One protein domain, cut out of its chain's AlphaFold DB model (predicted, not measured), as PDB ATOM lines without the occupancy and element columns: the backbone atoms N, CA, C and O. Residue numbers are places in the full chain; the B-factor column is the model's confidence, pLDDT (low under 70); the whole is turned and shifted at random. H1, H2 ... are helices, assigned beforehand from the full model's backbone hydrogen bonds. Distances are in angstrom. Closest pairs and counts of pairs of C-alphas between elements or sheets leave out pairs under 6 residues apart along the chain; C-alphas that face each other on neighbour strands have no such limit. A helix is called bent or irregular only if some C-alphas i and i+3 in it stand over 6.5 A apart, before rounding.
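What this domain is: This is residues 101 to 308 of the 308 residues of an uncharacterized protein of Candidatus Yanofskybacteria bacterium CG10_big_fil_rev_8_21_14_0_10_36_16 (UniProt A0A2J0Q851). A long rod: a helical hairpin, H5 with H6, forms a long arm at one end, and shorter helices with the long H7 make a looser head at the other. H7 leads from the hairpin's open end across H2 to H3; H1 packs on H2, H4 folds back on H3, and H8 is near H7. The printed part has 208 residues with eight named helices, H1 to H8 in chain order, and no named strand; it is all helix. It is extended, with a radius of gyration of the C-alphas of 28.7 A and spans of 100 by 39 by 21 A.

Where its parts are: H1, residues 101 to 110, begins at C-alpha 101 (192.382, 187.746, 206.676). H2 is residues 113 to 129, H3 137 to 149, and H4 151 to 171, 30.3 A long. H5, residues 173 to 218, measures 67.9 A; H6, 223 to 251, 41.3 A. H7, 255 to 290, measures 52.6 A and is irregular: C-alphas 285 and 288 are 7.2 A apart. H8, 294 to 303, ends at C-alpha 303 (194.735, 199.274, 207.076).

How they stand to each other: H2 is the hub, touching H1, H5 and H7. H1 and H2 form a hairpin, closest C-alphas Phe 107 and Trp 115, 5.3 A. H2 touches H5, closest C-alphas Tyr 113 and Ser 186, 5.1 A, opposite ways at a shallow tilt of 15 degrees. H2, H3 and H7 form a bundle, a group of neighbouring helices. H2 and H7 touch at a steep tilt of 39 degrees, closest C-alphas Leu 127 and Tyr 275, 5.5 A. H3 and H4 form a hairpin, as do H5 and H6, whose closest C-alphas, Ile 199 and Ile 244, are 5.5 A apart. H4 and H5 meet only through their link. H8 touches no helix. Every O i to N i+4 pair is within hydrogen-bond range in H1 to H6; H7 has 28 of 32, H8 5 of 6.

The domain as a whole: The C-alphas farthest apart, of Arg 152 and Asn 222, are 101.0 A apart. The printed part has no cut and no long link. Mean pLDDT of the printed part is 78.5; 49 residues are under 70, among them 252 to 265 and 290 to 308.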
ATOM      1  N   ILE A 101     191.057 187.697 207.306       90.75
ATOM      2  CA  ILE A 101     192.382 187.746 206.676       90.75
ATOM      3  C   ILE A 101     192.864 186.332 206.339       90.75
ATOM      4  O   ILE A 101     193.282 186.079 205.210       90.75
ATOM      5  N   VAL A 102     192.763 185.389 207.281       93.56
ATOM      6  CA  VAL A 102     193.197 183.998 207.074       93.56
ATOM      7  C   VAL A 102     192.445 183.356 205.909       93.56
ATOM      8  O   VAL A 102     193.067 182.797 205.007       93.56
ATOM      9  N   PHE A 103     191.117 183.466 205.872       92.56
ATOM     10  CA  PHE A 103     190.320 182.900 204.784       92.56
ATOM     11  C   PHE A 103     190.605 183.579 203.445       92.56
ATOM     12  O   PHE A 103     190.654 182.901 202.420       92.56
ATOM     13  N   TYR A 104     190.859 184.888 203.438       88.38
ATOM     14  CA  TYR A 104     191.230 185.599 202.221       88.38
ATOM     15  C   TYR A 104     192.588 185.138 201.675       88.38
ATOM     16  O   TYR A 104     192.710 184.861 200.482       88.38
ATOM     17  N   LEU A 105     193.590 184.955 202.538       91.31
ATOM     18  CA  LEU A 105     194.891 184.410 202.140       91.31
ATOM     19  C   LEU A 105     194.755 182.993 201.569       91.31
ATOM     20  O   LEU A 105     195.305 182.693 200.509       91.31
ATOM     21  N   ILE A 106     193.960 182.134 202.216       91.56
ATOM     22  CA  ILE A 106     193.692 180.785 201.702       91.56
ATOM     23  C   ILE A 106     192.955 180.854 200.358       91.56
ATOM     24  O   ILE A 106     193.244 180.058 199.461       91.56
ATOM     25  N   PHE A 107     192.036 181.803 200.170       86.75
ATOM     26  CA  PHE A 107     191.377 182.029 198.884       86.75
ATOM     27  C   PHE A 107     192.381 182.400 197.786       86.75
ATOM     28  O   PHE A 107     192.320 181.800 196.714       86.75
ATOM     29  N   ILE A 108     193.318 183.319 198.040       86.00
ATOM     30  CA  ILE A 108     194.341 183.709 197.054       86.00
ATOM     31  C   ILE A 108     195.182 182.494 196.643       86.00
ATOM     32  O   ILE A 108     195.411 182.279 195.455       86.00
ATOM     33  N   ILE A 109     195.599 181.676 197.613       90.31
ATOM     34  CA  ILE A 109     196.464 180.514 197.370       90.31
ATOM     35  C   ILE A 109     195.704 179.384 196.656       90.31
ATOM     36  O   ILE A 109     196.207 178.780 195.713       90.31
ATOM     37  N   SER A 110     194.486 179.077 197.102       86.56
ATOM     38  CA  SER A 110     193.718 177.926 196.604       86.56
ATOM     39  C   SER A 110     192.864 178.237 195.372       86.56
ATOM     40  O   SER A 110     192.487 177.336 194.620       86.56
ATOM     41  N   GLY A 111     192.480 179.500 195.186       77.75
ATOM     42  CA  GLY A 111     191.455 179.924 194.237       77.75
ATOM     43  C   GLY A 111     190.075 179.301 194.487       77.75
ATOM     44  O   GLY A 111     189.254 179.289 193.564       77.75
ATOM     45  N   ASN A 112     189.828 178.736 195.676       78.94
ATOM     46  CA  ASN A 112     188.550 178.132 196.050       78.94
ATOM     47  C   ASN A 112     187.629 179.198 196.653       78.94
ATOM     48  O   ASN A 112     187.856 179.690 197.759       78.94
ATOM     49  N   TYR A 113     186.558 179.518 195.926       80.81
ATOM     50  CA  TYR A 113     185.613 180.579 196.273       80.81
ATOM     51  C   TYR A 113     184.829 180.321 197.563       80.81
ATOM     52  O   TYR A 113     184.276 181.263 198.125       80.81
ATOM     53  N   MET A 114     184.830 179.091 198.080       80.38
ATOM     54  CA  MET A 114     184.247 178.777 199.383       80.38
ATOM     55  C   MET A 114     184.934 179.547 200.524       80.38
ATOM     56  O   MET A 114     184.276 179.977 201.467       80.38
ATOM     57  N   TRP A 115     186.242 179.795 200.418       86.81
ATOM     58  CA  TRP A 115     186.966 180.616 201.391       86.81
ATOM     59  C   TRP A 115     186.580 182.091 201.300       86.81
ATOM     60  O   TRP A 115     186.445 182.742 202.329       86.81
ATOM     61  N   LEU A 116     186.310 182.599 200.093       83.31
ATOM     62  CA  LEU A 116     185.781 183.952 199.909       83.31
ATOM     63  C   LEU A 116     184.371 184.094 200.513       83.31
ATOM     64  O   LEU A 116     184.068 185.121 201.112       83.31
ATOM     65  N   ALA A 117     183.537 183.049 200.433       81.50
ATOM     66  CA  ALA A 117     182.280 182.981 201.182       81.50
ATOM     67  C   ALA A 117     182.490 183.016 202.700       81.50
ATOM     68  O   ALA A 117     181.762 183.725 203.394       81.50
ATOM     69  N   GLY A 118     183.534 182.352 203.199       86.19
ATOM     70  CA  GLY A 118     183.978 182.483 204.586       86.19
ATOM     71  C   GLY A 118     184.329 183.925 204.966       86.19
ATOM     72  O   GLY A 118     183.796 184.430 205.948       86.19
ATOM     73  N   VAL A 119     185.156 184.620 204.172       88.50
ATOM     74  CA  VAL A 119     185.513 186.040 204.402       88.50
ATOM     75  C   VAL A 119     184.262 186.903 204.524       88.50
ATOM     76  O   VAL A 119     184.119 187.674 205.469       88.50
ATOM     77  N   MET A 120     183.337 186.744 203.581       84.12
ATOM     78  CA  MET A 120     182.096 187.507 203.556       84.12
ATOM     79  C   MET A 120     181.245 187.305 204.786       84.12
ATOM     80  O   MET A 120     180.714 188.268 205.337       84.12
ATOM     81  N   TYR A 121     181.149 186.058 205.217       82.69
ATOM     82  CA  TYR A 121     180.415 185.717 206.410       82.69
ATOM     83  C   TYR A 121     181.021 186.375 207.653       82.69
ATOM     84  O   TYR A 121     180.311 187.014 208.425       82.69
ATOM     85  N   VAL A 122     182.344 186.289 207.802       89.81
ATOM     86  CA  VAL A 122     183.070 186.926 208.905       89.81
ATOM     87  C   VAL A 122     182.828 188.433 208.918       89.81
ATOM     88  O   VAL A 122     182.448 188.988 209.946       89.81
ATOM     89  N   CYS A 123     183.000 189.107 207.780       89.38
ATOM     90  CA  CYS A 123     182.773 190.547 207.678       89.38
ATOM     91  C   CYS A 123     181.320 190.923 207.989       89.38
ATOM     92  O   CYS A 123     181.088 191.909 208.679       89.38
ATOM     93  N   PHE A 124     180.349 190.133 207.525       85.88
ATOM     94  CA  PHE A 124     178.933 190.361 207.804       85.88
ATOM     95  C   PHE A 124     178.612 190.235 209.298       85.88
ATOM     96  O   PHE A 124     177.977 191.127 209.854       85.88
ATOM     97  N   VAL A 125     179.088 189.178 209.965       86.94
ATOM     98  CA  VAL A 125     178.897 188.990 211.413       86.94
ATOM     99  C   VAL A 125     179.518 190.141 212.202       86.94
ATOM    100  O   VAL A 125     178.864 190.719 213.065       86.94
ATOM    101  N   ASN A 126     180.750 190.535 211.869       91.12
ATOM    102  CA  ASN A 126     181.400 191.655 212.545       91.12
ATOM    103  C   ASN A 126     180.689 192.994 212.291       91.12
ATOM    104  O   ASN A 126     180.574 193.804 213.205       91.12
ATOM    105  N   LEU A 127     180.192 193.234 211.073       89.75
ATOM    106  CA  LEU A 127     179.383 194.413 210.751       89.75
ATOM    107  C   LEU A 127     178.088 194.456 211.549       89.75
ATOM    108  O   LEU A 127     177.710 195.511 212.050       89.75
ATOM    109  N   PHE A 128     177.425 193.310 211.666       88.31
ATOM    110  CA  PHE A 128     176.204 193.179 212.441       88.31
ATOM    111  C   PHE A 128     176.460 193.485 213.922       88.31
ATOM    112  O   PHE A 128     175.733 194.272 214.522       88.31
ATOM    113  N   ASN A 129     177.561 192.973 214.480       91.00
ATOM    114  CA  ASN A 129     177.984 193.294 215.843       91.00
ATOM    115  C   ASN A 129     178.450 194.750 216.006       91.00
ATOM    116  O   ASN A 129     178.335 195.309 217.090       91.00
ATOM    117  N   LEU A 130     178.909 195.421 214.951       91.56
ATOM    118  CA  LEU A 130     179.216 196.857 214.978       91.56
ATOM    119  C   LEU A 130     177.980 197.756 214.843       91.56
ATOM    120  O   LEU A 130     178.116 198.980 214.921       91.56
ATOM    121  N   LEU A 131     176.776 197.197 214.668       90.38
ATOM    122  CA  LEU A 131     175.565 198.008 214.639       90.38
ATOM    123  C   LEU A 131     175.419 198.786 215.953       90.38
ATOM    124  O   LEU A 131     175.647 198.236 217.036       90.38
ATOM    125  N   PRO A 132     175.006 200.063 215.890       88.56
ATOM    126  CA  PRO A 132     174.828 200.893 217.069       88.56
ATOM    127  C   PRO A 132     173.515 200.520 217.765       88.56
ATOM    128  O   PRO A 132     172.614 201.337 217.889       88.56
ATOM    129  N   ILE A 133     173.368 199.285 218.237       88.38
ATOM    130  CA  ILE A 133     172.154 198.784 218.891       88.38
ATOM    131  C   ILE A 133     172.568 198.102 220.190       88.38
ATOM    132  O   ILE A 133     173.499 197.307 220.186       88.38
ATOM    133  N   GLY A 134     171.877 198.407 221.290       84.81
ATOM    134  CA  GLY A 134     172.260 198.040 222.660       84.81
ATOM    135  C   GLY A 134     172.956 196.682 222.893       84.81
ATOM    136  O   GLY A 134     174.009 196.687 223.527       84.81
ATOM    137  N   PRO A 135     172.416 195.532 222.436       84.56
ATOM    138  CA  PRO A 135     173.026 194.222 222.675       84.56
ATOM    139  C   PRO A 135     174.256 193.931 221.802       84.56
ATOM    140  O   PRO A 135     174.988 192.998 222.106       84.56
ATOM    141  N   MET A 136     174.471 194.696 220.732       90.88
ATOM    142  CA  MET A 136     175.601 194.553 219.815       90.88
ATOM    143  C   MET A 136     176.820 195.330 220.337       90.88
ATOM    144  O   MET A 136     176.693 196.301 221.092       90.88
ATOM    145  N   ASP A 137     178.017 194.964 219.898       92.69
ATOM    146  CA  ASP A 137     179.272 195.585 220.339       92.69
ATOM    147  C   ASP A 137     179.395 197.068 219.998       92.69
ATOM    148  O   ASP A 137     179.858 197.866 220.821       92.69
ATOM    149  N   GLY A 138     178.934 197.462 218.811       89.62
ATOM    150  CA  GLY A 138     178.848 198.860 218.406       89.62
ATOM    151  C   GLY A 138     177.930 199.657 219.332       89.62
ATOM    152  O   GLY A 138     178.237 200.796 219.688       89.62
ATOM    153  N   GLY A 139     176.849 199.037 219.812       90.31
ATOM    154  CA  GLY A 139     175.961 199.631 220.802       90.31
ATOM    155  C   GLY A 139     176.599 199.790 222.179       90.31
ATOM    156  O   GLY A 139     176.387 200.810 222.830       90.31
ATOM    157  N   ARG A 140     177.451 198.851 222.605       89.81
ATOM    158  CA  ARG A 140     178.233 198.964 223.856       89.81
ATOM    159  C   ARG A 140     179.265 200.092 223.782       89.81
ATOM    160  O   ARG A 140     179.420 200.862 224.737       89.81
ATOM    161  N   CYS A 141     179.914 200.239 222.628       90.00
ATOM    162  CA  CYS A 141     180.805 201.364 222.347       90.00
ATOM    163  C   CYS A 141     180.035 202.690 222.391       90.00
ATOM    164  O   CYS A 141     180.409 203.603 223.130       90.00
ATOM    165  N   LEU A 142     178.913 202.776 221.670       89.56
ATOM    166  CA  LEU A 142     178.098 203.985 221.608       89.56
ATOM    167  C   LEU A 142     177.487 204.342 222.966       89.56
ATOM    168  O   LEU A 142     177.529 205.500 223.364       89.56
ATOM    169  N   LYS A 143     176.998 203.363 223.732       90.12
ATOM    170  CA  LYS A 143     176.547 203.550 225.117       90.12
ATOM    171  C   LYS A 143     177.619 204.237 225.960       90.12
ATOM    172  O   LYS A 143     177.319 205.197 226.665       90.12
ATOM    173  N   SER A 144     178.861 203.767 225.873       86.75
ATOM    174  CA  SER A 144     179.984 204.328 226.628       86.75
ATOM    175  C   SER A 144     180.260 205.784 226.237       86.75
ATOM    176  O   SER A 144     180.475 206.621 227.119       86.75
ATOM    177  N   VAL A 145     180.159 206.103 224.940       86.81
ATOM    178  CA  VAL A 145     180.253 207.473 224.405       86.81
ATOM    179  C   VAL A 145     179.109 208.348 224.905       86.81
ATOM    180  O   VAL A 145     179.349 209.390 225.510       86.81
ATOM    181  N   LEU A 146     177.862 207.922 224.731       89.31
ATOM    182  CA  LEU A 146     176.693 208.721 225.092       89.31
ATOM    183  C   LEU A 146     176.636 208.997 226.593       89.31
ATOM    184  O   LEU A 146     176.402 210.134 226.994       89.31
ATOM    185  N   LEU A 147     176.932 207.995 227.425       87.88
ATOM    186  CA  LEU A 147     176.994 208.165 228.875       87.88
ATOM    187  C   LEU A 147     178.097 209.141 229.306       87.88
ATOM    188  O   LEU A 147     177.934 209.810 230.327       87.88
ATOM    189  N   SER A 148     179.210 209.215 228.566       84.31
ATOM    190  CA  SER A 148     180.287 210.181 228.831       84.31
ATOM    191  C   SER A 148     179.880 211.628 228.535       84.31
ATOM    192  O   SER A 148     180.376 212.533 229.198       84.31
ATOM    193  N   ILE A 149     178.939 211.835 227.605       86.88
ATOM    194  CA  ILE A 149     178.448 213.159 227.206       86.88
ATOM    195  C   ILE A 149     177.260 213.576 228.080       86.88
ATOM    196  O   ILE A 149     177.309 214.596 228.761       86.88
ATOM    197  N   ASN A 150     176.166 212.806 228.047       89.00
ATOM    198  CA  ASN A 150     174.956 213.082 228.817       89.00
ATOM    199  C   ASN A 150     174.109 211.805 228.997       89.00
ATOM    200  O   ASN A 150     173.705 211.201 227.999       89.00
ATOM    201  N   PRO A 151     173.743 211.426 230.238       89.56
ATOM    202  CA  PRO A 151     172.894 210.261 230.497       89.56
ATOM    203  C   PRO A 151     171.565 210.239 229.721       89.56
ATOM    204  O   PRO A 151     171.135 209.172 229.294       89.56
ATOM    205  N   ARG A 152     170.950 211.400 229.448       89.44
ATOM    206  CA  ARG A 152     169.688 211.485 228.688       89.44
ATOM    207  C   ARG A 152     169.821 211.021 227.238       89.44
ATOM    208  O   ARG A 152     168.863 210.513 226.663       89.44
ATOM    209  N   PHE A 153     171.004 211.161 226.634       89.88
ATOM    210  CA  PHE A 153     171.233 210.647 225.283       89.88
ATOM    211  C   PHE A 153     171.236 209.124 225.252       89.88
ATOM    212  O   PHE A 153     170.746 208.537 224.290       89.88
ATOM    213  N   TYR A 154     171.727 208.481 226.314       88.50
ATOM    214  CA  TYR A 154     171.650 207.031 226.440       88.50
ATOM    215  C   TYR A 154     170.202 206.545 226.587       88.50
ATOM    216  O   TYR A 154     169.839 205.550 225.969       88.50
ATOM    217  N   GLU A 155     169.358 207.252 227.342       86.56
ATOM    218  CA  GLU A 155     167.934 206.907 227.473       86.56
ATOM    219  C   GLU A 155     167.231 206.925 226.109       86.56
ATOM    220  O   GLU A 155     166.646 205.918 225.702       86.56
ATOM    221  N   ALA A 156     167.376 208.017 225.351       89.25
ATOM    222  CA  ALA A 156     166.824 208.126 224.000       89.25
ATOM    223  C   ALA A 156     167.372 207.035 223.062       89.25
ATOM    224  O   ALA A 156     166.621 206.374 222.344       89.25
ATOM    225  N   TYR A 157     168.681 206.793 223.115       91.88
ATOM    226  CA  TYR A 157     169.347 205.743 222.351       91.88
ATOM    227  C   TYR A 157     168.838 204.332 222.684       91.88
ATOM    228  O   TYR A 157     168.651 203.507 221.785       91.88
ATOM    229  N   SER A 158     168.593 204.044 223.962       87.25
ATOM    230  CA  SER A 158     168.104 202.741 224.411       87.25
ATOM    231  C   SER A 158     166.708 202.443 223.853       87.25
ATOM    232  O   SER A 158     166.460 201.328 223.400       87.25
ATOM    233  N   ALA A 159     165.832 203.452 223.773       87.62
ATOM    234  CA  ALA A 159     164.511 203.325 223.159       87.62
ATOM    235  C   ALA A 159     164.604 203.062 221.644       87.62
ATOM    236  O   ALA A 159     163.948 202.157 221.129       87.62
ATOM    237  N   ILE A 160     165.471 203.797 220.939       89.62
ATOM    238  CA  ILE A 160     165.711 203.604 219.499       89.62
ATOM    239  C   ILE A 160     166.320 202.219 219.224       89.62
ATOM    240  O   ILE A 160     165.942 201.562 218.257       89.62
ATOM    241  N   SER A 161     167.204 201.729 220.099       88.38
ATOM    242  CA  SER A 161     167.801 200.394 219.968       88.38
ATOM    243  C   SER A 161     166.745 199.288 219.938       88.38
ATOM    244  O   SER A 161     166.847 198.385 219.114       88.38
ATOM    245  N   TRP A 162     165.698 199.369 220.765       87.38
ATOM    246  CA  TRP A 162     164.607 198.386 220.740       87.38
ATOM    247  C   TRP A 162     163.845 198.380 219.412       87.38
ATOM    248  O   TRP A 162     163.555 197.310 218.875       87.38
ATOM    249  N   ILE A 163     163.590 199.558 218.840       87.88
ATOM    250  CA  ILE A 163     162.981 199.690 217.508       87.88
ATOM    251  C   ILE A 163     163.908 199.089 216.441       87.88
ATOM    252  O   ILE A 163     163.453 198.354 215.565       87.88
ATOM    253  N   GLY A 164     165.216 199.343 216.546       85.81
ATOM    254  CA  GLY A 164     166.233 198.774 215.663       85.81
ATOM    255  C   GLY A 164     166.268 197.244 215.695       85.81
ATOM    256  O   GLY A 164     166.326 196.619 214.640       85.81
ATOM    257  N   ILE A 165     166.160 196.631 216.880       85.94
ATOM    258  CA  ILE A 165     166.095 195.166 217.033       85.94
ATOM    259  C   ILE A 165     164.877 194.600 216.299       85.94
ATOM    260  O   ILE A 165     165.010 193.623 215.564       85.94
ATOM    261  N   ILE A 166     163.704 195.222 216.456       85.38
ATOM    262  CA  ILE A 166     162.478 194.789 215.770       85.38
ATOM    263  C   ILE A 166     162.644 194.918 214.253       85.38
ATOM    264  O   ILE A 166     162.339 193.981 213.518       85.38
ATOM    265  N   PHE A 167     163.167 196.047 213.773       86.19
ATOM    266  CA  PHE A 167     163.392 196.268 212.346       86.19
ATOM    267  C   PHE A 167     164.347 195.233 211.744       86.19
ATOM    268  O   PHE A 167     164.076 194.677 210.678       86.19
ATOM    269  N   ILE A 168     165.439 194.921 212.444       84.06
ATOM    270  CA  ILE A 168     166.366 193.867 212.034       84.06
ATOM    271  C   ILE A 168     165.656 192.524 211.996       84.06
ATOM    272  O   ILE A 168     165.730 191.838 210.985       84.06
ATOM    273  N   PHE A 169     164.927 192.160 213.048       80.56
ATOM    274  CA  PHE A 169     164.210 190.890 213.098       80.56
ATOM    275  C   PHE A 169     163.240 190.722 211.915       80.56
ATOM    276  O   PHE A 169     163.157 189.643 211.335       80.56
ATOM    277  N   LEU A 170     162.565 191.799 211.500       81.19
ATOM    278  CA  LEU A 170     161.658 191.795 210.348       81.19
ATOM    279  C   LEU A 170     162.377 191.708 208.992       81.19
ATOM    280  O   LEU A 170     161.786 191.240 208.020       81.19
ATOM    281  N   THR A 171     163.629 192.160 208.904       76.38
ATOM    282  CA  THR A 171     164.366 192.288 207.633       76.38
ATOM    283  C   THR A 171     165.489 191.266 207.458       76.38
ATOM    284  O   THR A 171     165.987 191.107 206.344       76.38
ATOM    285  N   ILE A 172     165.868 190.531 208.509       74.06
ATOM    286  CA  ILE A 172     167.039 189.639 208.522       74.06
ATOM    287  C   ILE A 172     166.922 188.441 207.571       74.06
ATOM    288  O   ILE A 172     167.937 187.879 207.157       74.06
ATOM    289  N   SER A 173     165.703 188.086 207.160       68.00
ATOM    290  CA  SER A 173     165.446 187.027 206.181       68.00
ATOM    291  C   SER A 173     166.106 187.303 204.826       68.00
ATOM    292  O   SER A 173     166.628 186.380 204.202       68.00
ATOM    293  N   TRP A 174     166.155 188.564 204.382       65.44
ATOM    294  CA  TRP A 174     166.726 188.919 203.083       65.44
ATOM    295  C   TRP A 174     168.266 188.811 203.053       65.44
ATOM    296  O   TRP A 174     168.781 188.112 202.175       65.44
ATOM    297  N   PRO A 175     169.031 189.388 204.004       65.69
ATOM    298  CA  PRO A 175     170.476 189.172 204.088       65.69
ATOM    299  C   PRO A 175     170.869 187.693 204.163       65.69
ATOM    300  O   PRO A 175     171.820 187.279 203.499       65.69
ATOM    301  N   ILE A 176     170.114 186.885 204.919       67.81
ATOM    302  CA  ILE A 176     170.350 185.440 205.025       67.81
ATOM    303  C   ILE A 176     170.122 184.749 203.673       67.81
ATOM    304  O   ILE A 176     170.951 183.939 203.264       67.81
ATOM    305  N   ALA A 177     169.052 185.086 202.948       66.44
ATOM    306  CA  ALA A 177     168.770 184.502 201.636       66.44
ATOM    307  C   ALA A 177     169.870 184.821 200.606       66.44
ATOM    308  O   ALA A 177     170.399 183.916 199.965       66.44
ATOM    309  N   VAL A 178     170.292 186.089 200.520       67.81
ATOM    310  CA  VAL A 178     171.395 186.513 199.634       67.81
ATOM    311  C   VAL A 178     172.692 185.780 199.982       67.81
ATOM    312  O   VAL A 178     173.473 185.423 199.098       67.81
ATOM    313  N   PHE A 179     172.928 185.541 201.270       68.69
ATOM    314  CA  PHE A 179     174.096 184.807 201.735       68.69
ATOM    315  C   PHE A 179     174.059 183.326 201.329       68.69
ATOM    316  O   PHE A 179     175.056 182.802 200.826       68.69
ATOM    317  N   ILE A 180     172.914 182.661 201.495       70.88
ATOM    318  CA  ILE A 180     172.719 181.268 201.074       70.88
ATOM    319  C   ILE A 180     172.956 181.132 199.564       70.88
ATOM    320  O   ILE A 180     173.746 180.280 199.144       70.88
ATOM    321  N   ASP A 181     172.367 182.016 198.759       70.44
ATOM    322  CA  ASP A 181     172.551 182.026 197.304       70.44
ATOM    323  C   ASP A 181     174.027 182.198 196.914       70.44
ATOM    324  O   ASP A 181     174.533 181.516 196.015       70.44
ATOM    325  N   PHE A 182     174.760 183.065 197.623       72.06
ATOM    326  CA  PHE A 182     176.187 183.259 197.385       72.06
ATOM    327  C   PHE A 182     177.000 181.985 197.630       72.06
ATOM    328  O   PHE A 182     177.878 181.646 196.829       72.06
ATOM    329  N   ILE A 183     176.706 181.252 198.707       71.50
ATOM    330  CA  ILE A 183     177.395 179.995 199.018       71.50
ATOM    331  C   ILE A 183     177.181 178.987 197.892       71.50
ATOM    332  O   ILE A 183     178.156 178.395 197.420       71.50
ATOM    333  N   PHE A 184     175.939 178.807 197.437       73.25
ATOM    334  CA  PHE A 184     175.632 177.889 196.337       73.25
ATOM    335  C   PHE A 184     176.398 178.250 195.061       73.25
ATOM    336  O   PHE A 184     177.004 177.381 194.430       73.25
ATOM    337  N   LEU A 185     176.474 179.537 194.728       71.38
ATOM    338  CA  LEU A 185     177.220 179.999 193.557       71.38
ATOM    339  C   LEU A 185     178.736 179.834 193.706       71.38
ATOM    340  O   LEU A 185     179.425 179.518 192.731       71.38
ATOM    341  N   SER A 186     179.276 180.024 194.912       69.31
ATOM    342  CA  SER A 186     180.704 179.823 195.192       69.31
ATOM    343  C   SER A 186     181.133 178.363 194.972       69.31
ATOM    344  O   SER A 186     182.212 178.086 194.431       69.31
ATOM    345  N   GLU A 187     180.256 177.426 195.325       71.25
ATOM    346  CA  GLU A 187     180.462 175.992 195.165       71.25
ATOM    347  C   GLU A 187     180.375 175.583 193.692       71.25
ATOM    348  O   GLU A 187     181.282 174.922 193.174       71.25
ATOM    349  N   GLU A 188     179.349 176.064 192.984       71.19
ATOM    350  CA  GLU A 188     179.181 175.827 191.550       71.19
ATOM    351  C   GLU A 188     180.393 176.332 190.755       71.19
ATOM    352  O   GLU A 188     180.936 175.619 189.911       71.19
ATOM    353  N   LYS A 189     180.903 177.525 191.074       69.81
ATOM    354  CA  LYS A 189     182.091 178.084 190.415       69.81
ATOM    355  C   LYS A 189     183.338 177.231 190.644       69.81
ATOM    356  O   LYS A 189     184.135 177.028 189.723       69.81
ATOM    357  N   THR A 190     183.503 176.718 191.859       72.44
ATOM    358  CA  THR A 190     184.619 175.833 192.208       72.44
ATOM    359  C   THR A 190     184.525 174.514 191.440       72.44
ATOM    360  O   THR A 190     185.530 174.047 190.897       72.44
ATOM    361  N   LYS A 191     183.316 173.954 191.307       76.12
ATOM    362  CA  LYS A 191     183.050 172.769 190.483       76.12
ATOM    363  C   LYS A 191     183.346 173.034 189.004       76.12
ATOM    364  O   LYS A 191     184.101 172.279 188.400       76.12
ATOM    365  N   ASN A 192     182.863 174.146 188.450       80.06
ATOM    366  CA  ASN A 192     183.073 174.511 187.047       80.06
ATOM    367  C   ASN A 192     184.559 174.691 186.707       80.06
ATOM    368  O   ASN A 192     185.012 174.215 185.668       80.06
ATOM    369  N   LYS A 193     185.351 175.303 187.600       79.12
ATOM    370  CA  LYS A 193     186.809 175.428 187.419       79.12
ATOM    371  C   LYS A 193     187.506 174.061 187.390       79.12
ATOM    372  O   LYS A 193     188.413 173.864 186.585       79.12
ATOM    373  N   ARG A 194     187.081 173.110 188.234       81.06
ATOM    374  CA  ARG A 194     187.607 171.731 188.216       81.06
ATOM    375  C   ARG A 194     187.272 171.020 186.906       81.06
ATOM    376  O   ARG A 194     188.176 170.488 186.273       81.06
ATOM    377  N   VAL A 195     186.014 171.089 186.468       84.62
ATOM    378  CA  VAL A 195     185.564 170.482 185.202       84.62
ATOM    379  C   VAL A 195     186.315 171.079 184.005       84.62
ATOM    380  O   VAL A 195     186.787 170.347 183.140       84.62
ATOM    381  N   LEU A 196     186.514 172.400 183.977       85.94
ATOM    382  CA  LEU A 196     187.274 173.063 182.914       85.94
ATOM    383  C   LEU A 196     188.741 172.596 182.865       85.94
ATOM    384  O   LEU A 196     189.289 172.373 181.785       85.94
ATOM    385  N   ASN A 197     189.376 172.403 184.025       85.62
ATOM    386  CA  ASN A 197     190.732 171.857 184.099       85.62
ATOM    387  C   ASN A 197     190.806 170.409 183.590       85.62
ATOM    388  O   ASN A 197     191.769 170.056 182.903       85.62
ATOM    389  N   GLU A 198     189.798 169.581 183.875       87.62
ATOM    390  CA  GLU A 198     189.707 168.218 183.338       87.62
ATOM    391  C   GLU A 198     189.547 168.211 181.815       87.62
ATOM    392  O   GLU A 198     190.278 167.484 181.140       87.62
ATOM    393  N   ILE A 199     188.674 169.064 181.261       89.25
ATOM    394  CA  ILE A 199     188.526 169.229 179.805       89.25
ATOM    395  C   ILE A 199     189.868 169.605 179.176       89.25
ATOM    396  O   ILE A 199     190.311 168.952 178.233       89.25
ATOM    397  N   ASN A 200     190.544 170.625 179.709       91.62
ATOM    398  CA  ASN A 200     191.822 171.094 179.169       91.62
ATOM    399  C   ASN A 200     192.908 170.010 179.230       91.62
ATOM    400  O   ASN A 200     193.689 169.858 178.292       91.62
ATOM    401  N   THR A 201     192.941 169.226 180.309       92.94
ATOM    402  CA  THR A 201     193.878 168.106 180.461       92.94
ATOM    403  C   THR A 201     193.589 167.005 179.443       92.94
ATOM    404  O   THR A 201     194.503 166.530 178.771       92.94
ATOM    405  N   LYS A 202     192.317 166.626 179.277       93.44
ATOM    406  CA  LYS A 202     191.908 165.616 178.293       93.44
ATOM    407  C   LYS A 202     192.169 166.077 176.862       93.44
ATOM    408  O   LYS A 202     192.690 165.289 176.084       93.44
ATOM    409  N   ARG A 203     191.907 167.345 176.527       94.12
ATOM    410  CA  ARG A 203     192.233 167.910 175.204       94.12
ATOM    411  C   ARG A 203     193.727 167.811 174.896       94.12
ATOM    412  O   ARG A 203     194.077 167.317 173.833       94.12
ATOM    413  N   LYS A 204     194.600 168.158 175.851       95.00
ATOM    414  CA  LYS A 204     196.058 167.980 175.701       95.00
ATOM    415  C   LYS A 204     196.458 166.517 175.484       95.00
ATOM    416  O   LYS A 204     197.366 166.235 174.709       95.00
ATOM    417  N   LEU A 205     195.802 165.576 176.173       93.75
ATOM    418  CA  LEU A 205     196.046 164.142 175.976       93.75
ATOM    419  C   LEU A 205     195.587 163.667 174.595       93.75
ATOM    420  O   LEU A 205     196.291 162.870 173.976       93.75
ATOM    421  N   VAL A 206     194.440 164.151 174.114       93.56
ATOM    422  CA  VAL A 206     193.935 163.868 172.764       93.56
ATOM    423  C   VAL A 206     194.924 164.376 171.718       93.56
ATOM    424  O   VAL A 206     195.384 163.570 170.916       93.56
ATOM    425  N   GLU A 207     195.321 165.647 171.785       94.38
ATOM    426  CA  GLU A 207     196.276 166.276 170.861       94.38
ATOM    427  C   GLU A 207     197.607 165.509 170.817       94.38
ATOM    428  O   GLU A 207     198.002 164.996 169.771       94.38
ATOM    429  N   LYS A 208     198.223 165.270 171.983       94.38
ATOM    430  CA  LYS A 208     199.475 164.503 172.086       94.38
ATOM    431  C   LYS A 208     199.358 163.085 171.520       94.38
ATOM    432  O   LYS A 208     200.317 162.545 170.971       94.38
ATOM    433  N   THR A 209     198.201 162.444 171.690       91.69
ATOM    434  CA  THR A 209     197.974 161.087 171.173       91.69
ATOM    435  C   THR A 209     197.744 161.104 169.663       91.69
ATOM    436  O   THR A 209     198.231 160.210 168.979       91.69
ATOM    437  N   GLN A 210     197.048 162.112 169.136       92.88
ATOM    438  CA  GLN A 210     196.857 162.302 167.697       92.88
ATOM    439  C   GLN A 210     198.188 162.566 166.986       92.88
ATOM    440  O   GLN A 210     198.428 161.980 165.932       92.88
ATOM    441  N   ASP A 211     199.073 163.378 167.568       92.00
ATOM    442  CA  ASP A 211     200.390 163.663 166.990       92.00
ATOM    443  C   ASP A 211     201.282 162.419 166.941       92.00
ATOM    444  O   ASP A 211     201.870 162.127 165.901       92.00
ATOM    445  N   PHE A 212     201.287 161.613 168.009       88.69
ATOM    446  CA  PHE A 212     201.967 160.314 168.012       88.69
ATOM    447  C   PHE A 212     201.445 159.383 166.908       88.69
ATOM    448  O   PHE A 212     202.223 158.733 166.219       88.69
ATOM    449  N   ILE A 213     200.121 159.312 166.716       87.06
ATOM    450  CA  ILE A 213     199.532 158.467 165.668       87.06
ATOM    451  C   ILE A 213     199.979 158.942 164.277       87.06
ATOM    452  O   ILE A 213     200.338 158.103 163.453       87.06
ATOM    453  N   LYS A 214     200.019 160.259 164.029       87.00
ATOM    454  CA  LYS A 214     200.514 160.829 162.763       87.00
ATOM    455  C   LYS A 214     201.988 160.498 162.515       87.00
ATOM    456  O   LYS A 214     202.342 160.144 161.396       87.00
ATOM    457  N   GLU A 215     202.830 160.586 163.544       86.44
ATOM    458  CA  GLU A 215     204.262 160.256 163.472       86.44
ATOM    459  C   GLU A 215     204.498 158.763 163.194       86.44
ATOM    460  O   GLU A 215     205.317 158.385 162.359       86.44
ATOM    461  N   VAL A 216     203.730 157.887 163.843       84.06
ATOM    462  CA  VAL A 216     203.810 156.441 163.600       84.06
ATOM    463  C   VAL A 216     203.365 156.099 162.176       84.06
ATOM    464  O   VAL A 216     204.018 155.282 161.524       84.06
ATOM    465  N   GLN A 217     202.297 156.735 161.682       80.00
ATOM    466  CA  GLN A 217     201.778 156.538 160.323       80.00
ATOM    467  C   GLN A 217     202.730 157.034 159.225       80.00
ATOM    468  O   GLN A 217     202.700 156.490 158.125       80.00
ATOM    469  N   SER A 218     203.573 158.033 159.504       78.25
ATOM    470  CA  SER A 218     204.584 158.523 158.559       78.25
ATOM    471  C   SER A 218     205.896 157.723 158.587       78.25
ATOM    472  O   SER A 218     206.726 157.886 157.693       78.25
ATOM    473  N   SER A 219     206.089 156.833 159.570       74.56
ATOM    474  CA  SER A 219     207.273 155.968 159.685       74.56
ATOM    475  C   SER A 219     207.170 154.699 158.818       74.56
ATOM    476  O   SER A 219     206.164 153.994 158.842       74.56
ATOM    477  N   ASN A 220     208.235 154.356 158.086       61.03
ATOM    478  CA  ASN A 220     208.243 153.298 157.058       61.03
ATOM    479  C   ASN A 220     208.579 151.873 157.581       61.03
ATOM    480  O   ASN A 220     209.056 151.029 156.827       61.03
ATOM    481  N   GLU A 221     208.365 151.582 158.872       62.19
ATOM    482  CA  GLU A 221     208.808 150.332 159.530       62.19
ATOM    483  C   GLU A 221     207.667 149.477 160.108       62.19
ATOM    484  O   GLU A 221     206.739 150.018 160.709       62.19
ATOM    485  N   ASN A 222     207.825 148.145 159.995       58.09
ATOM    486  CA  ASN A 222     207.005 147.017 160.487       58.09
ATOM    487  C   ASN A 222     205.617 147.371 161.073       58.09
ATOM    488  O   ASN A 222     205.474 147.738 162.240       58.09
ATOM    489  N   GLN A 223     204.584 147.202 160.243       62.94
ATOM    490  CA  GLN A 223     203.243 147.771 160.431       62.94
ATOM    491  C   GLN A 223     202.340 147.055 161.443       62.94
ATOM    492  O   GLN A 223     201.426 147.680 161.975       62.94
ATOM    493  N   ASN A 224     202.537 145.766 161.731       67.50
ATOM    494  CA  ASN A 224     201.458 144.992 162.361       67.50
ATOM    495  C   ASN A 224     201.233 145.343 163.847       67.50
ATOM    496  O   ASN A 224     200.100 145.570 164.270       67.50
ATOM    497  N   TRP A 225     202.306 145.470 164.636       67.31
ATOM    498  CA  TRP A 225     202.205 145.859 166.052       67.31
ATOM    499  C   TRP A 225     201.826 147.342 166.221       67.31
ATOM    500  O   TRP A 225     200.998 147.676 167.070       67.31
ATOM    501  N   LYS A 226     202.358 148.221 165.356       68.25
ATOM    502  CA  LYS A 226     202.023 149.656 165.306       68.25
ATOM    503  C   LYS A 226     200.538 149.883 164.998       68.25
ATOM    504  O   LYS A 226     199.926 150.791 165.562       68.25
ATOM    505  N   ASN A 227     199.933 149.043 164.157       74.56
ATOM    506  CA  ASN A 227     198.514 149.131 163.796       74.56
ATOM    507  C   ASN A 227     197.574 148.778 164.960       74.56
ATOM    508  O   ASN A 227     196.543 149.426 165.140       74.56
ATOM    509  N   GLU A 228     197.912 147.784 165.782       81.25
ATOM    510  CA  GLU A 228     197.116 147.457 166.974       81.25
ATOM    511  C   GLU A 228     197.259 148.524 168.072       81.25
ATOM    512  O   GLU A 228     196.266 148.938 168.678       81.25
ATOM    513  N   GLU A 229     198.466 149.057 168.286       83.06
ATOM    514  CA  GLU A 229     198.674 150.128 169.266       83.06
ATOM    515  C   GLU A 229     197.955 151.431 168.872       83.06
ATOM    516  O   GLU A 229     197.307 152.069 169.711       83.06
ATOM    517  N   THR A 230     198.013 151.816 167.594       83.38
ATOM    518  CA  THR A 230     197.293 152.993 167.080       83.38
ATOM    519  C   THR A 230     195.778 152.822 167.196       83.38
ATOM    520  O   THR A 230     195.123 153.743 167.682       83.38
ATOM    521  N   LYS A 231     195.208 151.643 166.896       86.75
ATOM    522  CA  LYS A 231     193.776 151.353 167.139       86.75
ATOM    523  C   LYS A 231     193.382 151.520 168.609       86.75
ATOM    524  O   LYS A 231     192.365 152.150 168.911       86.75
ATOM    525  N   LEU A 232     194.174 150.978 169.537       88.88
ATOM    526  CA  LEU A 232     193.911 151.096 170.978       88.88
ATOM    527  C   LEU A 232     193.940 152.556 171.446       88.88
ATOM    528  O   LEU A 232     193.090 152.981 172.235       88.88
ATOM    529  N   ARG A 233     194.899 153.340 170.949       88.81
ATOM    530  CA  ARG A 233     195.017 154.775 171.241       88.81
ATOM    531  C   ARG A 233     193.887 155.587 170.601       88.81
ATOM    532  O   ARG A 233     193.344 156.462 171.273       88.81
ATOM    533  N   GLN A 234     193.447 155.236 169.392       90.75
ATOM    534  CA  GLN A 234     192.274 155.830 168.743       90.75
ATOM    535  C   GLN A 234     191.012 155.627 169.595       90.75
ATOM    536  O   GLN A 234     190.271 156.572 169.849       90.75
ATOM    537  N   LYS A 235     190.813 154.416 170.135       93.62
ATOM    538  CA  LYS A 235     189.698 154.117 171.047       93.62
ATOM    539  C   LYS A 235     189.748 154.957 172.331       93.62
ATOM    540  O   LYS A 235     188.703 155.371 172.830       93.62
ATOM    541  N   LYS A 236     190.947 155.226 172.871       93.25
ATOM    542  CA  LYS A 236     191.123 156.135 174.020       93.25
ATOM    543  C   LYS A 236     190.765 157.580 173.668       93.25
ATOM    544  O   LYS A 236     190.079 158.212 174.464       93.25
ATOM    545  N   ILE A 237     191.173 158.067 172.493       92.88
ATOM    546  CA  ILE A 237     190.804 159.403 172.000       92.88
ATOM    547  C   ILE A 237     189.282 159.541 171.935       92.88
ATOM    548  O   ILE A 237     188.743 160.435 172.579       92.88
ATOM    549  N   SER A 238     188.585 158.615 171.265       93.00
ATOM    550  CA  SER A 238     187.122 158.676 171.132       93.00
ATOM    551  C   SER A 238     186.418 158.706 172.490       93.00
ATOM    552  O   SER A 238     185.448 159.437 172.682       93.00
ATOM    553  N   ARG A 239     186.933 157.946 173.466       94.81
ATOM    554  CA  ARG A 239     186.420 157.970 174.838       94.81
ATOM    555  C   ARG A 239     186.630 159.333 175.504       94.81
ATOM    556  O   ARG A 239     185.699 159.856 176.109       94.81
ATOM    557  N   TRP A 240     187.826 159.912 175.407       93.25
ATOM    558  CA  TRP A 240     188.109 161.225 175.994       93.25
ATOM    559  C   TRP A 240     187.311 162.348 175.333       93.25
ATOM    560  O   TRP A 240     186.839 163.233 176.038       93.25
ATOM    561  N   GLU A 241     187.116 162.308 174.016       93.00
ATOM    562  CA  GLU A 241     186.270 163.262 173.288       93.00
ATOM    563  C   GLU A 241     184.808 163.185 173.741       93.00
ATOM    564  O   GLU A 241     184.166 164.216 173.946       93.00
ATOM    565  N   GLN A 242     184.293 161.974 173.971       93.19
ATOM    566  CA  GLN A 242     182.946 161.787 174.501       93.19
ATOM    567  C   GLN A 242     182.814 162.361 175.921       93.19
ATOM    568  O   GLN A 242     181.860 163.085 176.198       93.19
ATOM    569  N   GLU A 243     183.794 162.105 176.793       91.19
ATOM    570  CA  GLU A 243     183.846 162.671 178.148       91.19
ATOM    571  C   GLU A 243     183.925 164.210 178.122       91.19
ATOM    572  O   GLU A 243     183.192 164.874 178.854       91.19
ATOM    573  N   ILE A 244     184.749 164.794 177.239       89.81
ATOM    574  CA  ILE A 244     184.832 166.251 177.035       89.81
ATOM    575  C   ILE A 244     183.463 166.816 176.645       89.81
ATOM    576  O   ILE A 244     183.011 167.780 177.259       89.81
ATOM    577  N   LYS A 245     182.775 166.193 175.682       89.50
ATOM    578  CA  LYS A 245     181.455 166.641 175.222       89.50
ATOM    579  C   LYS A 245     180.413 166.599 176.342       89.50
ATOM    580  O   LYS A 245     179.596 167.508 176.464       89.50
ATOM    581  N   THR A 246     180.454 165.572 177.194       86.44
ATOM    582  CA  THR A 246     179.602 165.494 178.390       86.44
ATOM    583  C   THR A 246     179.897 166.631 179.370       86.44
ATOM    584  O   THR A 246     178.969 167.242 179.893       86.44
ATOM    585  N   TYR A 247     181.167 166.960 179.605       83.31
ATOM    586  CA  TYR A 247     181.541 168.062 180.493       83.31
ATOM    587  C   TYR A 247     181.185 169.446 179.934       83.31
ATOM    588  O   TYR A 247     180.778 170.325 180.692       83.31
ATOM    589  N   GLU A 248     181.295 169.647 178.623       83.62
ATOM    590  CA  GLU A 248     180.893 170.890 177.957       83.62
ATOM    591  C   GLU A 248     179.387 171.145 178.077       83.62
ATOM    592  O   GLU A 248     178.979 172.278 178.336       83.62
ATOM    593  N   LEU A 249     178.568 170.091 177.984       81.06
ATOM    594  CA  LEU A 249     177.125 170.171 178.230       81.06
ATOM    595  C   LEU A 249     176.804 170.619 179.663       81.06
ATOM    596  O   LEU A 249     175.883 171.403 179.865       81.06
ATOM    597  N   ILE A 250     177.585 170.171 180.653       73.94
ATOM    598  CA  ILE A 250     177.428 170.577 182.060       73.94
ATOM    599  C   ILE A 250     177.819 172.053 182.268       73.94
ATOM    600  O   ILE A 250     177.238 172.731 183.114       73.94
ATOM    601  N   LEU A 251     178.803 172.553 181.515       72.06
ATOM    602  CA  LEU A 251     179.339 173.913 181.644       72.06
ATOM    603  C   LEU A 251     178.563 174.986 180.868       72.06
ATOM    604  O   LEU A 251     178.830 176.168 181.085       72.06
ATOM    605  N   SER A 252     177.642 174.598 179.979       64.19
ATOM    606  CA  SER A 252     176.772 175.502 179.214       64.19
ATOM    607  C   SER A 252     176.084 176.523 180.140       64.19
ATOM    608  O   SER A 252     175.199 176.148 180.913       64.19
ATOM    609  N   PRO A 253     176.475 177.812 180.115       58.09
ATOM    610  CA  PRO A 253     175.966 178.777 181.073       58.09
ATOM    611  C   PRO A 253     174.653 179.397 180.587       58.09
ATOM    612  O   PRO A 253     174.621 180.065 179.557       58.09
ATOM    613  N   GLU A 254     173.594 179.281 181.388       58.03
ATOM    614  CA  GLU A 254     172.430 180.168 181.286       58.03
ATOM    615  C   GLU A 254     172.876 181.629 181.544       58.03
ATOM    616  O   GLU A 254     173.557 181.890 182.549       58.03
ATOM    617  N   PRO A 255     172.513 182.614 180.698       50.25
ATOM    618  CA  PRO A 255     172.968 184.008 180.809       50.25
ATOM    619  C   PRO A 255     172.668 184.664 182.171       50.25
ATOM    620  O   PRO A 255     173.442 185.510 182.631       50.25
ATOM    621  N   MET A 256     171.625 184.219 182.881       48.88
ATOM    622  CA  MET A 256     171.304 184.670 184.243       48.88
ATOM    623  C   MET A 256     172.434 184.432 185.263       48.88
ATOM    624  O   MET A 256     172.636 185.255 186.158       48.88
ATOM    625  N   LYS A 257     173.228 183.361 185.118       57.41
ATOM    626  CA  LYS A 257     174.296 183.016 186.079       57.41
ATOM    627  C   LYS A 257     175.495 183.963 186.012       57.41
ATOM    628  O   LYS A 257     176.191 184.162 187.002       57.41
ATOM    629  N   ARG A 258     175.751 184.583 184.856       54.66
ATOM    630  CA  ARG A 258     176.891 185.499 184.685       54.66
ATOM    631  C   ARG A 258     176.635 186.857 185.358       54.66
ATOM    632  O   ARG A 258     177.549 187.434 185.943       54.66
ATOM    633  N   ILE A 259     175.383 187.321 185.329       57.22
ATOM    634  CA  ILE A 259     174.927 188.561 185.981       57.22
ATOM    635  C   ILE A 259     174.937 188.416 187.505       57.22
ATOM    636  O   ILE A 259     175.340 189.344 188.208       57.22
ATOM    637  N   SER A 260     174.520 187.257 188.023       59.41
ATOM    638  CA  SER A 260     174.517 187.000 189.465       59.41
ATOM    639  C   SER A 260     175.940 187.107 190.031       59.41
ATOM    640  O   SER A 260     176.179 187.851 190.975       59.41
ATOM    641  N   LEU A 261     176.918 186.495 189.364       56.81
ATOM    642  CA  LEU A 261     178.325 186.499 189.763       56.81
ATOM    643  C   LEU A 261     178.944 187.892 189.939       56.81
ATOM    644  O   LEU A 261     179.658 188.113 190.916       56.81
ATOM    645  N   TYR A 262     178.683 188.817 189.010       62.97
ATOM    646  CA  TYR A 262     179.209 190.183 189.099       62.97
ATOM    647  C   TYR A 262     178.598 190.940 190.281       62.97
ATOM    648  O   TYR A 262     179.315 191.613 191.027       62.97
ATOM    649  N   LYS A 263     177.285 190.768 190.498       65.12
ATOM    650  CA  LYS A 263     176.590 191.325 191.663       65.12
ATOM    651  C   LYS A 263     177.241 190.842 192.958       65.12
ATOM    652  O   LYS A 263     177.589 191.674 193.784       65.12
ATOM    653  N   TYR A 264     177.516 189.543 193.088       65.50
ATOM    654  CA  TYR A 264     178.141 189.000 194.297       65.50
ATOM    655  C   TYR A 264     179.568 189.488 194.532       65.50
ATOM    656  O   TYR A 264     179.903 189.799 195.669       65.50
ATOM    657  N   SER A 265     180.412 189.599 193.499       67.50
ATOM    658  CA  SER A 265     181.753 190.179 193.677       67.50
ATOM    659  C   SER A 265     181.696 191.636 194.135       67.50
ATOM    660  O   SER A 265     182.486 192.036 194.986       67.50
ATOM    661  N   LEU A 266     180.732 192.409 193.624       71.69
ATOM    662  CA  LEU A 266     180.522 193.794 194.035       71.69
ATOM    663  C   LEU A 266     180.033 193.872 195.486       71.69
ATOM    664  O   LEU A 266     180.564 194.653 196.270       71.69
ATOM    665  N   THR A 267     179.080 193.012 195.866       71.94
ATOM    666  CA  THR A 267     178.640 192.853 197.258       71.94
ATOM    667  C   THR A 267     179.812 192.468 198.152       71.94
ATOM    668  O   THR A 267     179.904 192.966 199.267       71.94
ATOM    669  N   CYS A 268     180.740 191.639 197.661       70.69
ATOM    670  CA  CYS A 268     181.892 191.237 198.453       70.69
ATOM    671  C   CYS A 268     182.793 192.405 198.826       70.69
ATOM    672  O   CYS A 268     183.101 192.617 199.999       70.69
ATOM    673  N   ILE A 269     183.171 193.177 197.813       76.62
ATOM    674  CA  ILE A 269     183.983 194.376 197.989       76.62
ATOM    675  C   ILE A 269     183.240 195.362 198.896       76.62
ATOM    676  O   ILE A 269     183.809 195.836 199.871       76.62
ATOM    677  N   ALA A 270     181.949 195.598 198.647       78.06
ATOM    678  CA  ALA A 270     181.143 196.515 199.444       78.06
ATOM    679  C   ALA A 270     181.090 196.128 200.932       78.06
ATOM    680  O   ALA A 270     181.278 196.993 201.783       78.06
ATOM    681  N   THR A 271     180.884 194.849 201.267       79.19
ATOM    682  CA  THR A 271     180.816 194.388 202.664       79.19
ATOM    683  C   THR A 271     182.168 194.494 203.366       79.19
ATOM    684  O   THR A 271     182.228 194.961 204.500       79.19
ATOM    685  N   ILE A 272     183.263 194.103 202.706       77.94
ATOM    686  CA  ILE A 272     184.611 194.222 203.282       77.94
ATOM    687  C   ILE A 272     184.959 195.699 203.508       77.94
ATOM    688  O   ILE A 272     185.370 196.073 204.605       77.94
ATOM    689  N   SER A 273     184.729 196.554 202.508       78.75
ATOM    690  CA  SER A 273     184.994 197.991 202.609       78.75
ATOM    691  C   SER A 273     184.130 198.661 203.676       78.75
ATOM    692  O   SER A 273     184.640 199.465 204.455       78.75
ATOM    693  N   ALA A 274     182.846 198.303 203.770       81.25
ATOM    694  CA  ALA A 274     181.954 198.801 204.813       81.25
ATOM    695  C   ALA A 274     182.441 198.392 206.207       81.25
ATOM    696  O   ALA A 274     182.463 199.222 207.113       81.25
ATOM    697  N   TYR A 275     182.873 197.140 206.373       83.75
ATOM    698  CA  TYR A 275     183.395 196.644 207.643       83.75
ATOM    699  C   TYR A 275     184.637 197.415 208.087       83.75
ATOM    700  O   TYR A 275     184.666 197.944 209.197       83.75
ATOM    701  N   ILE A 276     185.623 197.548 207.197       80.81
ATOM    702  CA  ILE A 276     186.854 198.302 207.454       80.81
ATOM    703  C   ILE A 276     186.533 199.759 207.806       80.81
ATOM    704  O   ILE A 276     187.030 200.288 208.803       80.81
ATOM    705  N   PHE A 277     185.667 200.402 207.018       83.69
ATOM    706  CA  PHE A 277     185.269 201.787 207.234       83.69
ATOM    707  C   PHE A 277     184.578 201.980 208.588       83.69
ATOM    708  O   PHE A 277     184.972 202.857 209.359       83.69
ATOM    709  N   ILE A 278     183.576 201.161 208.912       83.12
ATOM    710  CA  ILE A 278     182.817 201.276 210.164       83.12
ATOM    711  C   ILE A 278     183.713 200.974 211.367       83.12
ATOM    712  O   ILE A 278     183.655 201.700 212.359       83.12
ATOM    713  N   LEU A 279     184.586 199.969 211.276       82.25
ATOM    714  CA  LEU A 279     185.527 199.638 212.344       82.25
ATOM    715  C   LEU A 279     186.496 200.798 212.616       82.25
ATOM    716  O   LEU A 279     186.658 201.206 213.767       82.25
ATOM    717  N   LYS A 280     187.076 201.393 211.565       83.19
ATOM    718  CA  LYS A 280     187.964 202.561 211.679       83.19
ATOM    719  C   LYS A 280     187.260 203.755 212.330       83.19
ATOM    720  O   LYS A 280     187.809 204.373 213.241       83.19
ATOM    721  N   ASN A 281     186.038 204.066 211.898       82.31
ATOM    722  CA  ASN A 281     185.262 205.161 212.482       82.31
ATOM    723  C   ASN A 281     184.864 204.875 213.939       82.31
ATOM    724  O   ASN A 281     184.920 205.777 214.771       82.31
ATOM    725  N   SER A 282     184.536 203.624 214.270       83.06
ATOM    726  CA  SER A 282     184.219 203.207 215.643       83.06
ATOM    727  C   SER A 282     185.421 203.384 216.572       83.06
ATOM    728  O   SER A 282     185.279 203.948 217.655       83.06
ATOM    729  N   LEU A 283     186.617 202.986 216.123       81.25
ATOM    730  CA  LEU A 283     187.876 203.207 216.842       81.25
ATOM    731  C   LEU A 283     188.158 204.697 217.068       81.25
ATOM    732  O   LEU A 283     188.493 205.104 218.180       81.25
ATOM    733  N   SER A 284     187.972 205.519 216.032       81.94
ATOM    734  CA  SER A 284     188.141 206.970 216.143       81.94
ATOM    735  C   SER A 284     187.165 207.581 217.151       81.94
ATOM    736  O   SER A 284     187.567 208.431 217.944       81.94
ATOM    737  N   ALA A 285     185.903 207.142 217.152       80.50
ATOM    738  CA  ALA A 285     184.856 207.675 218.021       80.50
ATOM    739  C   ALA A 285     185.096 207.379 219.511       80.50
ATOM    740  O   ALA A 285     184.767 208.204 220.361       80.50
ATOM    741  N   ILE A 286     185.677 206.221 219.840       81.69
ATOM    742  CA  ILE A 286     185.963 205.849 221.235       81.69
ATOM    743  C   ILE A 286     187.309 206.386 221.741       81.69
ATOM    744  O   ILE A 286     187.510 206.448 222.955       81.69
ATOM    745  N   SER A 287     188.213 206.806 220.847       79.88
ATOM    746  CA  SER A 287     189.556 207.294 221.205       79.88
ATOM    747  C   SER A 287     189.590 208.352 222.329       79.88
ATOM    748  O   SER A 287     190.420 208.198 223.228       79.88
ATOM    749  N   PRO A 288     188.666 209.340 222.414       77.19
ATOM    750  CA  PRO A 288     188.724 210.364 223.463       77.19
ATOM    751  C   PRO A 288     188.415 209.826 224.868       77.19
ATOM    752  O   PRO A 288     188.806 210.424 225.864       77.19
ATOM    753  N   ILE A 289     187.693 208.707 224.958       73.56
ATOM    754  CA  ILE A 289     187.234 208.104 226.224       73.56
ATOM    755  C   ILE A 289     188.195 207.007 226.680       73.56
ATOM    756  O   ILE A 289     188.265 206.653 227.857       73.56
ATOM    757  N   VAL A 290     188.910 206.432 225.721       65.31
ATOM    758  CA  VAL A 290     189.709 205.232 225.908       65.31
ATOM    759  C   VAL A 290     191.203 205.552 226.088       65.31
ATOM    760  O   VAL A 290     191.906 204.735 226.686       65.31
ATOM    761  N   GLY A 291     191.659 206.736 225.654       60.44
ATOM    762  CA  GLY A 291     193.079 207.089 225.528       60.44
ATOM    763  C   GLY A 291     193.689 206.532 224.234       60.44
ATOM    764  O   GLY A 291     193.033 205.756 223.535       60.44
ATOM    765  N   GLU A 292     194.933 206.909 223.901       53.38
ATOM    766  CA  GLU A 292     195.680 206.296 222.788       53.38
ATOM    767  C   GLU A 292     195.806 204.790 223.039       53.38
ATOM    768  O   GLU A 292     196.600 204.311 223.849       53.38
ATOM    769  N   ILE A 293     194.969 204.010 222.362       52.47
ATOM    770  CA  ILE A 293     195.100 202.565 222.371       52.47
ATOM    771  C   ILE A 293     196.358 202.279 221.555       52.47
ATOM    772  O   ILE A 293     196.337 202.471 220.346       52.47
ATOM    773  N   GLY A 294     197.435 201.774 222.159       46.66
ATOM    774  CA  GLY A 294     198.646 201.389 221.408       46.66
ATOM    775  C   GLY A 294     198.400 200.353 220.290       46.66
ATOM    776  O   GLY A 294     199.273 200.107 219.467       46.66
ATOM    777  N   SER A 295     197.206 199.749 220.217       50.50
ATOM    778  CA  SER A 295     196.775 198.920 219.087       50.50
ATOM    779  C   SER A 295     196.207 199.717 217.905       50.50
ATOM    780  O   SER A 295     196.159 199.172 216.809       50.50
ATOM    781  N   ILE A 296     195.789 200.976 218.080       51.25
ATOM    782  CA  ILE A 296     195.338 201.851 216.983       51.25
ATOM    783  C   ILE A 296     196.469 202.045 215.970       51.25
ATOM    784  O   ILE A 296     196.194 201.977 214.779       51.25
ATOM    785  N   ASP A 297     197.728 202.159 216.399       49.53
ATOM    786  CA  ASP A 297     198.872 202.246 215.478       49.53
ATOM    787  C   ASP A 297     199.116 200.943 214.709       49.53
ATOM    788  O   ASP A 297     199.392 200.969 213.509       49.53
ATOM    789  N   PHE A 298     198.949 199.787 215.359       48.03
ATOM    790  CA  PHE A 298     199.001 198.488 214.684       48.03
ATOM    791  C   PHE A 298     197.898 198.363 213.621       48.03
ATOM    792  O   PHE A 298     198.177 197.977 212.487       48.03
ATOM    793  N   PHE A 299     196.659 198.742 213.953       50.81
ATOM    794  CA  PHE A 299     195.539 198.680 213.013       50.81
ATOM    795  C   PHE A 299     195.638 199.735 211.913       50.81
ATOM    796  O   PHE A 299     195.404 199.407 210.757       50.81
ATOM    797  N   ASN A 300     196.059 200.962 212.218       48.94
ATOM    798  CA  ASN A 300     196.310 202.001 211.219       48.94
ATOM    799  C   ASN A 300     197.380 201.553 210.209       48.94
ATOM    800  O   ASN A 300     197.191 201.733 209.007       48.94
ATOM    801  N   ASN A 301     198.449 200.895 210.669       49.81
ATOM    802  CA  ASN A 301     199.457 200.299 209.791       49.81
ATOM    803  C   ASN A 301     198.913 199.107 208.983       49.81
ATOM    804  O   ASN A 301     199.228 198.984 207.800       49.81
ATOM    805  N   LEU A 302     198.062 198.264 209.577       44.03
ATOM    806  CA  LEU A 302     197.410 197.147 208.885       44.03
ATOM    807  C   LEU A 302     196.429 197.626 207.797       44.03
ATOM    808  O   LEU A 302     196.367 197.038 206.723       44.03
ATOM    809  N   PHE A 303     195.683 198.707 208.042       47.31
ATOM    810  CA  PHE A 303     194.735 199.274 207.076       47.31
ATOM    811  C   PHE A 303     195.429 199.959 205.894       47.31
ATOM    812  O   PHE A 303     194.895 199.935 204.788       47.31
ATOM    813  N   ASN A 304     196.640 200.490 206.081       49.59
ATOM    814  CA  ASN A 304     197.450 201.035 204.987       49.59
ATOM    815  C   ASN A 304     197.955 199.958 204.000       49.59
ATOM    816  O   ASN A 304     198.406 200.304 202.910       49.59
ATOM    817  N   LEU A 305     197.863 198.663 204.341       37.38
ATOM    818  CA  LEU A 305     198.199 197.548 203.440       37.38
ATOM    819  C   LEU A 305     197.079 197.200 202.446       37.38
ATOM    820  O   LEU A 305     197.336 196.479 201.484       37.38
ATOM    821  N   PHE A 306     195.861 197.710 202.650       36.31
ATOM    822  CA  PHE A 306     194.726 197.537 201.739       36.31
ATOM    823  C   PHE A 306     194.342 198.900 201.145       36.31
ATOM    824  O   PHE A 306     193.378 199.516 201.609       36.31
ATOM    825  N   PRO A 307     195.108 199.427 200.167       30.67
ATOM    826  CA  PRO A 307     194.698 200.629 199.463       30.67
ATOM    827  C   PRO A 307     193.384 200.340 198.725       30.67
ATOM    828  O   PRO A 307     193.246 199.284 198.109       30.67
ATOM    829  N   TYR A 308     192.445 201.274 198.889       39.34
ATOM    830  CA  TYR A 308     191.102 201.349 198.299       39.34
ATOM    831  C   TYR A 308     190.907 200.628 196.960       39.34
ATOM    832  O   TYR A 308     191.721 200.854 196.036       39.34
TER     833      TYR A 308